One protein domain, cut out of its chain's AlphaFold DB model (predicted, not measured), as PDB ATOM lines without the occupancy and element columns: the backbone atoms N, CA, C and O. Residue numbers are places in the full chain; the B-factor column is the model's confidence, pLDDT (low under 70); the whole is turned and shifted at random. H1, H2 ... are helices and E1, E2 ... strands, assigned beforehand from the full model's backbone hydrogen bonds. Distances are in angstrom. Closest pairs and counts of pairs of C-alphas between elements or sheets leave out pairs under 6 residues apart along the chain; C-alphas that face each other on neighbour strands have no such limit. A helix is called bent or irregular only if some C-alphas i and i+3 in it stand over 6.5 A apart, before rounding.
ATOM      1  N   GLU A  66      27.733 -12.894 -43.101       65.19
ATOM      2  CA  GLU A  66      28.191 -12.432 -41.812       65.19
ATOM      3  C   GLU A  66      27.299 -11.247 -41.491       65.19
ATOM      4  O   GLU A  66      27.542 -10.132 -41.948       65.19
ATOM      5  N   ASN A  67      26.208 -11.509 -40.767       66.88
ATOM      6  CA  ASN A  67      25.404 -10.463 -40.169       66.88
ATOM      7  C   ASN A  67      26.369  -9.589 -39.373       66.88
ATOM      8  O   ASN A  67      26.848  -9.990 -38.314       66.88
ATOM      9  N   LYS A  68      26.702  -8.421 -39.928       82.81
ATOM     10  CA  LYS A  68      27.611  -7.461 -39.297       82.81
ATOM     11  C   LYS A  68      26.960  -6.797 -38.092       82.81
ATOM     12  O   LYS A  68      27.651  -6.136 -37.330       82.81
ATOM     13  N   CYS A  69      25.656  -6.994 -37.914       87.25
ATOM     14  CA  CYS A  69      24.862  -6.385 -36.867       87.25
ATOM     15  C   CYS A  69      24.093  -7.438 -36.073       87.25
ATOM     16  O   CYS A  69      23.700  -8.481 -36.597       87.25
ATOM     17  N   CYS A  70      23.818  -7.113 -34.816       87.25
ATOM     18  CA  CYS A  70      22.889  -7.843 -33.979       87.25
ATOM     19  C   CYS A  70      21.469  -7.763 -34.556       87.25
ATOM     20  O   CYS A  70      20.950  -6.671 -34.775       87.25
ATOM     21  N   TYR A  71      20.826  -8.917 -34.724       87.38
ATOM     22  CA  TYR A  71      19.462  -9.062 -35.233       87.38
ATOM     23  C   TYR A  71      18.418  -8.299 -34.401       87.38
ATOM     24  O   TYR A  71      17.494  -7.709 -34.951       87.38
ATOM     25  N   GLU A  72      18.583  -8.272 -33.077       86.56
ATOM     26  CA  GLU A  72      17.609  -7.664 -32.167       86.56
ATOM     27  C   GLU A  72      17.761  -6.137 -32.075       86.56
ATOM     28  O   GLU A  72      16.799  -5.398 -32.279       86.56
ATOM     29  N   CYS A  73      18.966  -5.640 -31.761       85.44
ATOM     30  CA  CYS A  73      19.189  -4.209 -31.518       85.44
ATOM     31  C   CYS A  73      19.826  -3.442 -32.681       85.44
ATOM     32  O   CYS A  73      20.008  -2.228 -32.575       85.44
ATOM     33  N   GLY A  74      20.188  -4.118 -33.775       85.75
ATOM     34  CA  GLY A  74      20.835  -3.509 -34.941       85.75
ATOM     35  C   GLY A  74      22.275  -3.047 -34.701       85.75
ATOM     36  O   GLY A  74      22.875  -2.457 -35.594       85.75
ATOM     37  N   GLN A  75      22.840  -3.293 -33.515       84.81
ATOM     38  CA  GLN A  75      24.198  -2.880 -33.162       84.81
ATOM     39  C   GLN A  75      25.233  -3.629 -34.002       84.81
ATOM     40  O   GLN A  75      25.232  -4.858 -34.012       84.81
ATOM     41  N   GLU A  76      26.137  -2.898 -34.650       86.25
ATOM     42  CA  GLU A  76      27.270  -3.484 -35.365       86.25
ATOM     43  C   GLU A  76      28.203  -4.232 -34.405       86.25
ATOM     44  O   GLU A  76      28.536  -3.742 -33.319       86.25
ATOM     45  N   PHE A  77      28.625  -5.428 -34.813       84.69
ATOM     46  CA  PHE A  77      29.604  -6.221 -34.091       84.69
ATOM     47  C   PHE A  77      30.992  -5.633 -34.312       84.69
ATOM     48  O   PHE A  77      31.489  -5.575 -35.437       84.69
ATOM     49  N   ASN A  78      31.649  -5.246 -33.223       76.88
ATOM     50  CA  ASN A  78      33.021  -4.784 -33.297       76.88
ATOM     51  C   ASN A  78      33.994  -5.966 -33.178       76.88
ATOM     52  O   ASN A  78      34.466  -6.304 -32.097       76.88
ATOM     53  N   CYS A  79      34.324  -6.591 -34.310       68.19
ATOM     54  CA  CYS A  79      35.254  -7.728 -34.350       68.19
ATOM     55  C   CYS A  79      36.695  -7.376 -33.927       68.19
ATOM     56  O   CYS A  79      37.510  -8.281 -33.770       68.19
ATOM     57  N   SER A  80      37.022  -6.088 -33.764       67.88
ATOM     58  CA  SER A  80      38.362  -5.637 -33.364       67.88
ATOM     59  C   SER A  80      38.566  -5.549 -31.846       67.88
ATOM     60  O   SER A  80      39.694  -5.377 -31.389       67.88
ATOM     61  N   GLU A  81      37.503  -5.696 -31.051       63.75
ATOM     62  CA  GLU A  81      37.551  -5.552 -29.595       63.75
ATOM     63  C   GLU A  81      37.374  -6.901 -28.881       63.75
ATOM     64  O   GLU A  81      36.715  -7.805 -29.388       63.75
ATOM     65  N   GLY A  82      37.961  -7.055 -27.687       66.56
ATOM     66  CA  GLY A  82      37.970  -8.330 -26.953       66.56
ATOM     67  C   GLY A  82      36.573  -8.930 -26.736       66.56
ATOM     68  O   GLY A  82      35.639  -8.214 -26.385       66.56
ATOM     69  N   LEU A  83      36.441 -10.256 -26.905       65.44
ATOM     70  CA  LEU A  83      35.185 -11.040 -26.911       65.44
ATOM     71  C   LEU A  83      34.238 -10.812 -25.715       65.44
ATOM     72  O   LEU A  83      33.066 -11.179 -25.776       65.44
ATOM     73  N   GLU A  84      34.737 -10.220 -24.635       65.38
ATOM     74  CA  GLU A  84      33.995  -9.942 -23.408       65.38
ATOM     75  C   GLU A  84      33.152  -8.661 -23.473       65.38
ATOM     76  O   GLU A  84      32.280  -8.462 -22.622       65.38
ATOM     77  N   LYS A  85      33.355  -7.794 -24.476       73.44
ATOM     78  CA  LYS A  85      32.519  -6.600 -24.616       73.44
ATOM     79  C   LYS A  85      31.070  -6.974 -24.924       73.44
ATOM     80  O   LYS A  85      30.767  -7.796 -25.783       73.44
ATOM     81  N   ILE A  86      30.150  -6.300 -24.245       72.19
ATOM     82  CA  ILE A  86      28.697  -6.484 -24.374       72.19
ATOM     83  C   ILE A  86      28.148  -6.238 -25.793       72.19
ATOM     84  O   ILE A  86      27.104  -6.784 -26.154       72.19
ATOM     85  N   THR A  87      28.838  -5.427 -26.593       76.50
ATOM     86  CA  THR A  87      28.512  -5.116 -27.992       76.50
ATOM     87  C   THR A  87      28.960  -6.215 -28.954       76.50
ATOM     88  O   THR A  87      28.487  -6.264 -30.088       76.50
ATOM     89  N   ASN A  88      29.817  -7.134 -28.503       80.00
ATOM     90  CA  ASN A  88      30.338  -8.198 -29.342       80.00
ATOM     91  C   ASN A  88      29.334  -9.322 -29.547       80.00
ATOM     92  O   ASN A  88      28.399  -9.533 -28.768       80.00
ATOM     93  N   ARG A  89      29.563 -10.056 -30.634       81.88
ATOM     94  CA  ARG A  89      28.793 -11.230 -31.027       81.88
ATOM     95  C   ARG A  89      28.832 -12.287 -29.926       81.88
ATOM     96  O   ARG A  89      29.890 -12.569 -29.359       81.88
ATOM     97  N   ASN A  90      27.684 -12.887 -29.616       80.06
ATOM     98  CA  ASN A  90      27.662 -14.002 -28.684       80.06
ATOM     99  C   ASN A  90      28.262 -15.265 -29.347       80.06
ATOM    100  O   ASN A  90      27.844 -15.625 -30.444       80.06
ATOM    101  N   PRO A  91      29.189 -15.990 -28.690       78.75
ATOM    102  CA  PRO A  91      29.802 -17.190 -29.267       78.75
ATOM    103  C   PRO A  91      28.824 -18.339 -29.530       78.75
ATOM    104  O   PRO A  91      29.087 -19.187 -30.374       78.75
ATOM    105  N   GLN A  92      27.721 -18.398 -28.779       81.44
ATOM    106  CA  GLN A  92      26.723 -19.469 -28.875       81.44
ATOM    107  C   GLN A  92      25.530 -19.084 -29.758       81.44
ATOM    108  O   GLN A  92      24.757 -19.956 -30.133       81.44
ATOM    109  N   ASP A  93      25.362 -17.794 -30.044       81.06
ATOM    110  CA  ASP A  93      24.264 -17.254 -30.842       81.06
ATOM    111  C   ASP A  93      24.808 -16.091 -31.673       81.06
ATOM    112  O   ASP A  93      24.904 -14.948 -31.220       81.06
ATOM    113  N   THR A  94      25.261 -16.414 -32.882       82.06
ATOM    114  CA  THR A  94      26.002 -15.476 -33.730       82.06
ATOM    115  C   THR A  94      25.141 -14.329 -34.253       82.06
ATOM    116  O   THR A  94      25.678 -13.343 -34.756       82.06
ATOM    117  N   ASP A  95      23.821 -14.412 -34.126       87.19
ATOM    118  CA  ASP A  95      22.919 -13.373 -34.614       87.19
ATOM    119  C   ASP A  95      22.632 -12.299 -33.557       87.19
ATOM    120  O   ASP A  95      22.096 -11.240 -33.880       87.19
ATOM    121  N   VAL A  96      23.054 -12.494 -32.302       87.38
ATOM    122  CA  VAL A  96      22.811 -11.535 -31.215       87.38
ATOM    123  C   VAL A  96      24.091 -11.082 -30.518       87.38
ATOM    124  O   VAL A  96      25.069 -11.820 -30.397       87.38
ATOM    125  N   CYS A  97      24.096  -9.844 -30.014       86.75
ATOM    126  CA  CYS A  97      25.186  -9.385 -29.157       86.75
ATOM    127  C   CYS A  97      25.081  -9.996 -27.750       86.75
ATOM    128  O   CYS A  97      24.004 -10.411 -27.302       86.75
ATOM    129  N   GLN A  98      26.209 -10.046 -27.037       82.75
ATOM    130  CA  GLN A  98      26.302 -10.511 -25.647       82.75
ATOM    131  C   GLN A  98      25.293  -9.822 -24.748       82.75
ATOM    132  O   GLN A  98      24.620 -10.447 -23.921       82.75
ATOM    133  N   GLY A  99      25.163  -8.523 -24.971       80.75
ATOM    134  CA  GLY A  99      24.157  -7.748 -24.329       80.75
ATOM    135  C   GLY A  99      22.768  -8.347 -24.577       80.75
ATOM    136  O   GLY A  99      22.094  -8.687 -23.600       80.75
ATOM    137  N   CYS A 100      22.349  -8.469 -25.852       83.88
ATOM    138  CA  CYS A 100      21.000  -8.900 -26.262       83.88
ATOM    139  C   CYS A 100      20.607 -10.158 -25.532       83.88
ATOM    140  O   CYS A 100      19.599 -10.204 -24.824       83.88
ATOM    141  N   LYS A 101      21.500 -11.136 -25.571       86.25
ATOM    142  CA  LYS A 101      21.324 -12.378 -24.842       86.25
ATOM    143  C   LYS A 101      21.076 -12.172 -23.345       86.25
ATOM    144  O   LYS A 101      20.140 -12.768 -22.811       86.25
ATOM    145  N   LYS A 102      21.865 -11.336 -22.658       81.88
ATOM    146  CA  LYS A 102      21.709 -11.072 -21.215       81.88
ATOM    147  C   LYS A 102      20.332 -10.484 -20.904       81.88
ATOM    148  O   LYS A 102      19.624 -11.038 -20.064       81.88
ATOM    149  N   LEU A 103      19.904  -9.430 -21.597       77.69
ATOM    150  CA  LEU A 103      18.599  -8.807 -21.325       77.69
ATOM    151  C   LEU A 103      17.431  -9.708 -21.735       77.69
ATOM    152  O   LEU A 103      16.497  -9.867 -20.954       77.69
ATOM    153  N   PHE A 104      17.475 -10.341 -22.910       79.88
ATOM    154  CA  PHE A 104      16.397 -11.233 -23.343       79.88
ATOM    155  C   PHE A 104      16.315 -12.499 -22.488       79.88
ATOM    156  O   PHE A 104      15.224 -13.019 -22.275       79.88
ATOM    157  N   SER A 105      17.425 -12.977 -21.916       82.31
ATOM    158  CA  SER A 105      17.376 -14.056 -20.920       82.31
ATOM    159  C   SER A 105      16.643 -13.638 -19.643       82.31
ATOM    160  O   SER A 105      15.862 -14.425 -19.111       82.31
ATOM    161  N   LEU A 106      16.810 -12.385 -19.196       75.81
ATOM    162  CA  LEU A 106      16.006 -11.821 -18.110       75.81
ATOM    163  C   LEU A 106      14.540 -11.686 -18.543       75.81
ATOM    164  O   LEU A 106      13.651 -12.098 -17.807       75.81
ATOM    165  N   ALA A 107      14.280 -11.205 -19.760       71.38
ATOM    166  CA  ALA A 107      12.936 -11.066 -20.322       71.38
ATOM    167  C   ALA A 107      12.150 -12.384 -20.373       71.38
ATOM    168  O   ALA A 107      10.933 -12.389 -20.201       71.38
ATOM    169  N   LYS A 108      12.840 -13.510 -20.601       77.19
ATOM    170  CA  LYS A 108      12.242 -14.855 -20.644       77.19
ATOM    171  C   LYS A 108      11.704 -15.317 -19.291       77.19
ATOM    172  O   LYS A 108      10.881 -16.233 -19.259       77.19
ATOM    173  N   ARG A 109      12.134 -14.698 -18.189       78.75
ATOM    174  CA  ARG A 109      11.623 -15.014 -16.857       78.75
ATOM    175  C   ARG A 109      10.114 -14.726 -16.796       78.75
ATOM    176  O   ARG A 109       9.712 -13.609 -17.137       78.75
ATOM    177  N   GLU A 278      27.172   1.584 -21.951       70.56
ATOM    178  CA  GLU A 278      27.141   3.002 -22.282       70.56
ATOM    179  C   GLU A 278      25.698   3.451 -22.553       70.56
ATOM    180  O   GLU A 278      24.841   2.653 -22.951       70.56
ATOM    181  N   SER A 279      25.421   4.740 -22.342       74.38
ATOM    182  CA  SER A 279      24.063   5.293 -22.460       74.38
ATOM    183  C   SER A 279      23.428   4.993 -23.827       74.38
ATOM    184  O   SER A 279      22.294   4.516 -23.896       74.38
ATOM    185  N   ASP A 280      24.175   5.183 -24.917       78.75
ATOM    186  CA  ASP A 280      23.678   4.973 -26.282       78.75
ATOM    187  C   ASP A 280      23.369   3.505 -26.583       78.75
ATOM    188  O   ASP A 280      22.351   3.187 -27.212       78.75
ATOM    189  N   ASP A 281      24.218   2.599 -26.095       76.75
ATOM    190  CA  ASP A 281      23.997   1.164 -26.224       76.75
ATOM    191  C   ASP A 281      22.748   0.762 -25.449       76.75
ATOM    192  O   ASP A 281      21.865   0.106 -26.005       76.75
ATOM    193  N   PHE A 282      22.614   1.225 -24.203       82.19
ATOM    194  CA  PHE A 282      21.427   0.973 -23.396       82.19
ATOM    195  C   PHE A 282      20.146   1.448 -24.097       82.19
ATOM    196  O   PHE A 282      19.154   0.724 -24.091       82.19
ATOM    197  N   GLN A 283      20.163   2.604 -24.769       83.31
ATOM    198  CA  GLN A 283      18.999   3.120 -25.502       83.31
ATOM    199  C   GLN A 283      18.634   2.289 -26.739       83.31
ATOM    200  O   GLN A 283      17.455   2.010 -26.978       83.31
ATOM    201  N   LYS A 284      19.611   1.870 -27.556       81.88
ATOM    202  CA  LYS A 284      19.359   0.938 -28.682       81.88
ATOM    203  C   LYS A 284      18.713  -0.350 -28.186       81.88
ATOM    204  O   LYS A 284      17.780  -0.881 -28.783       81.88
ATOM    205  N   TRP A 285      19.180  -0.803 -27.041       80.44
ATOM    206  CA  TRP A 285      18.739  -2.031 -26.429       80.44
ATOM    207  C   TRP A 285      17.379  -1.976 -25.765       80.44
ATOM    208  O   TRP A 285      16.561  -2.874 -25.964       80.44
ATOM    209  N   LEU A 286      17.101  -0.903 -25.035       83.25
ATOM    210  CA  LEU A 286      15.791  -0.633 -24.471       83.25
ATOM    211  C   LEU A 286      14.729  -0.554 -25.575       83.25
ATOM    212  O   LEU A 286      13.640  -1.102 -25.412       83.25
ATOM    213  N   ARG A 287      15.061   0.041 -26.731       84.75
ATOM    214  CA  ARG A 287      14.197   0.054 -27.927       84.75
ATOM    215  C   ARG A 287      13.936  -1.344 -28.486       84.75
ATOM    216  O   ARG A 287      12.787  -1.691 -28.742       84.75
ATOM    217  N   ALA A 288      14.970  -2.171 -28.632       81.56
ATOM    218  CA  ALA A 288      14.803  -3.557 -29.077       81.56
ATOM    219  C   ALA A 288      13.921  -4.363 -28.113       81.56
ATOM    220  O   ALA A 288      13.002  -5.068 -28.523       81.56
ATOM    221  N   PHE A 289      14.159  -4.204 -26.813       80.12
ATOM    222  CA  PHE A 289      13.402  -4.877 -25.768       80.12
ATOM    223  C   PHE A 289      11.930  -4.450 -25.748       80.12
ATOM    224  O   PHE A 289      11.048  -5.301 -25.756       80.12
ATOM    225  N   THR A 290      11.649  -3.148 -25.774       77.44
ATOM    226  CA  THR A 290      10.271  -2.624 -25.818       77.44
ATOM    227  C   THR A 290       9.530  -3.060 -27.083       77.44
ATOM    228  O   THR A 290       8.367  -3.454 -26.989       77.44
ATOM    229  N   LYS A 291      10.210  -3.095 -28.240       79.12
ATOM    230  CA  LYS A 291       9.674  -3.665 -29.486       79.12
ATOM    231  C   LYS A 291       9.350  -5.153 -29.342       79.12
ATOM    232  O   LYS A 291       8.247  -5.569 -29.676       79.12
ATOM    233  N   HIS A 292      10.275  -5.951 -28.806       75.19
ATOM    234  CA  HIS A 292      10.082  -7.390 -28.600       75.19
ATOM    235  C   HIS A 292       8.905  -7.698 -27.664       75.19
ATOM    236  O   HIS A 292       8.200  -8.686 -27.843       75.19
ATOM    237  N   GLN A 293       8.685  -6.848 -26.661       70.56
ATOM    238  CA  GLN A 293       7.560  -6.970 -25.734       70.56
ATOM    239  C   GLN A 293       6.230  -6.435 -26.301       70.56
ATOM    240  O   GLN A 293       5.197  -6.596 -25.659       70.56
ATOM    241  N   GLY A 294       6.233  -5.806 -27.481       68.56
ATOM    242  CA  GLY A 294       5.026  -5.264 -28.113       68.56
ATOM    243  C   GLY A 294       4.530  -3.936 -27.528       68.56
ATOM    244  O   GLY A 294       3.341  -3.649 -27.629       68.56
ATOM    245  N   TYR A 295       5.407  -3.132 -26.908       63.78
ATOM    246  CA  TYR A 295       5.044  -1.816 -26.344       63.78
ATOM    247  C   TYR A 295       5.149  -0.648 -27.318       63.78
ATOM    248  O   TYR A 295       4.479   0.362 -27.122       63.78
ATOM    249  N   LEU A 296       6.012  -0.752 -28.326       53.31
ATOM    250  CA  LEU A 296       6.181   0.281 -29.342       53.31
ATOM    251  C   LEU A 296       5.513  -0.189 -30.636       53.31
ATOM    252  O   LEU A 296       6.009  -1.122 -31.273       53.31
ATOM    253  N   VAL A 297       4.402   0.463 -30.988       44.84
ATOM    254  CA  VAL A 297       3.915   0.604 -32.371       44.84
ATOM    255  C   VAL A 297       4.313   1.992 -32.843       44.84
ATOM    256  O   VAL A 297       4.027   2.950 -32.090       44.84
TER     257      VAL A 297
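Overview. This is residues 66 to 109 and 278 to 297 of the 297 residues of an uncharacterized protein of Parasitella parasitica (UniProt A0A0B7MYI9). Two helices, H2 and H1, run the same way at 45 degrees to each other, and a long looped stretch with no named element, residues 66 to 92, winds through the rest of the domain before it passes into the short strand E1, which leads straight into H1. The turn of this stretch at Gly 82 and the tail after H2 lie at the two far ends of the longest axis. The printed part has 64 residues, with one named strand and two named helices in the order E1, H1, H2; 29 of the residues are in named elements, which is under half, and the class is mostly helix. The whole is compact, with a radius of gyration of the C-alphas of 11.4 A, and it is rounded, with spans of 34 by 23 by 22 A.

Along the chain. The longest helix by residues, H2, holds residues 279 to 292 and measures 19.9 A from its first to its last C-alpha; C-alpha 279 is at (24.063, 5.293, -22.460) and C-alpha 292 is at (10.082, -7.390, -28.600). H1 holds residues 98 to 107 and is 14.4 A long. The strand E1 holds residues 93 to 97, is 8.1 A long and begins with C-alpha 93 at (24.264, -17.254, -30.842). Residues 66 to 92 come before it, their C-alphas 5 to 17 A from the mean of all C-alphas.

Arrangement. H2 and H1 only just touch, with 3 pairs of C-alphas within 8 A. The closest C-alphas of the two are those of Trp 285 and Cys 100, 7.2 A apart. H2 touches H1 with residues 285 to 289 alone. The centres of the two helices are 11.2 A apart, and their lines stand at a steep tilt of 45 degrees, running the same way. E1 is joined to H1 by a tight link with no residue between them, and these two meet only through their link. E1 and H2 are apart, and E1 pairs with no named strand. In H1 and H2 every pair of O i and N i+4 is within hydrogen-bond range. Neither helix is bent or irregular.

Size, cuts and confidence. The two C-alphas farthest apart are those of Gly 82 and Val 297, at 35.6 A. Residues 110 to 277 are cut out, and C-alphas 109 and 278 are 24.4 A apart across the cut, which falls in the link from H1 to H2. The link that is printed whole, E1 to H1, is tight. Val 297 is the last residue of the chain. The mean pLDDT of the printed part is 77.5; it is under 70 in residues 66 to 67, 79 to 84 and 294 to 297.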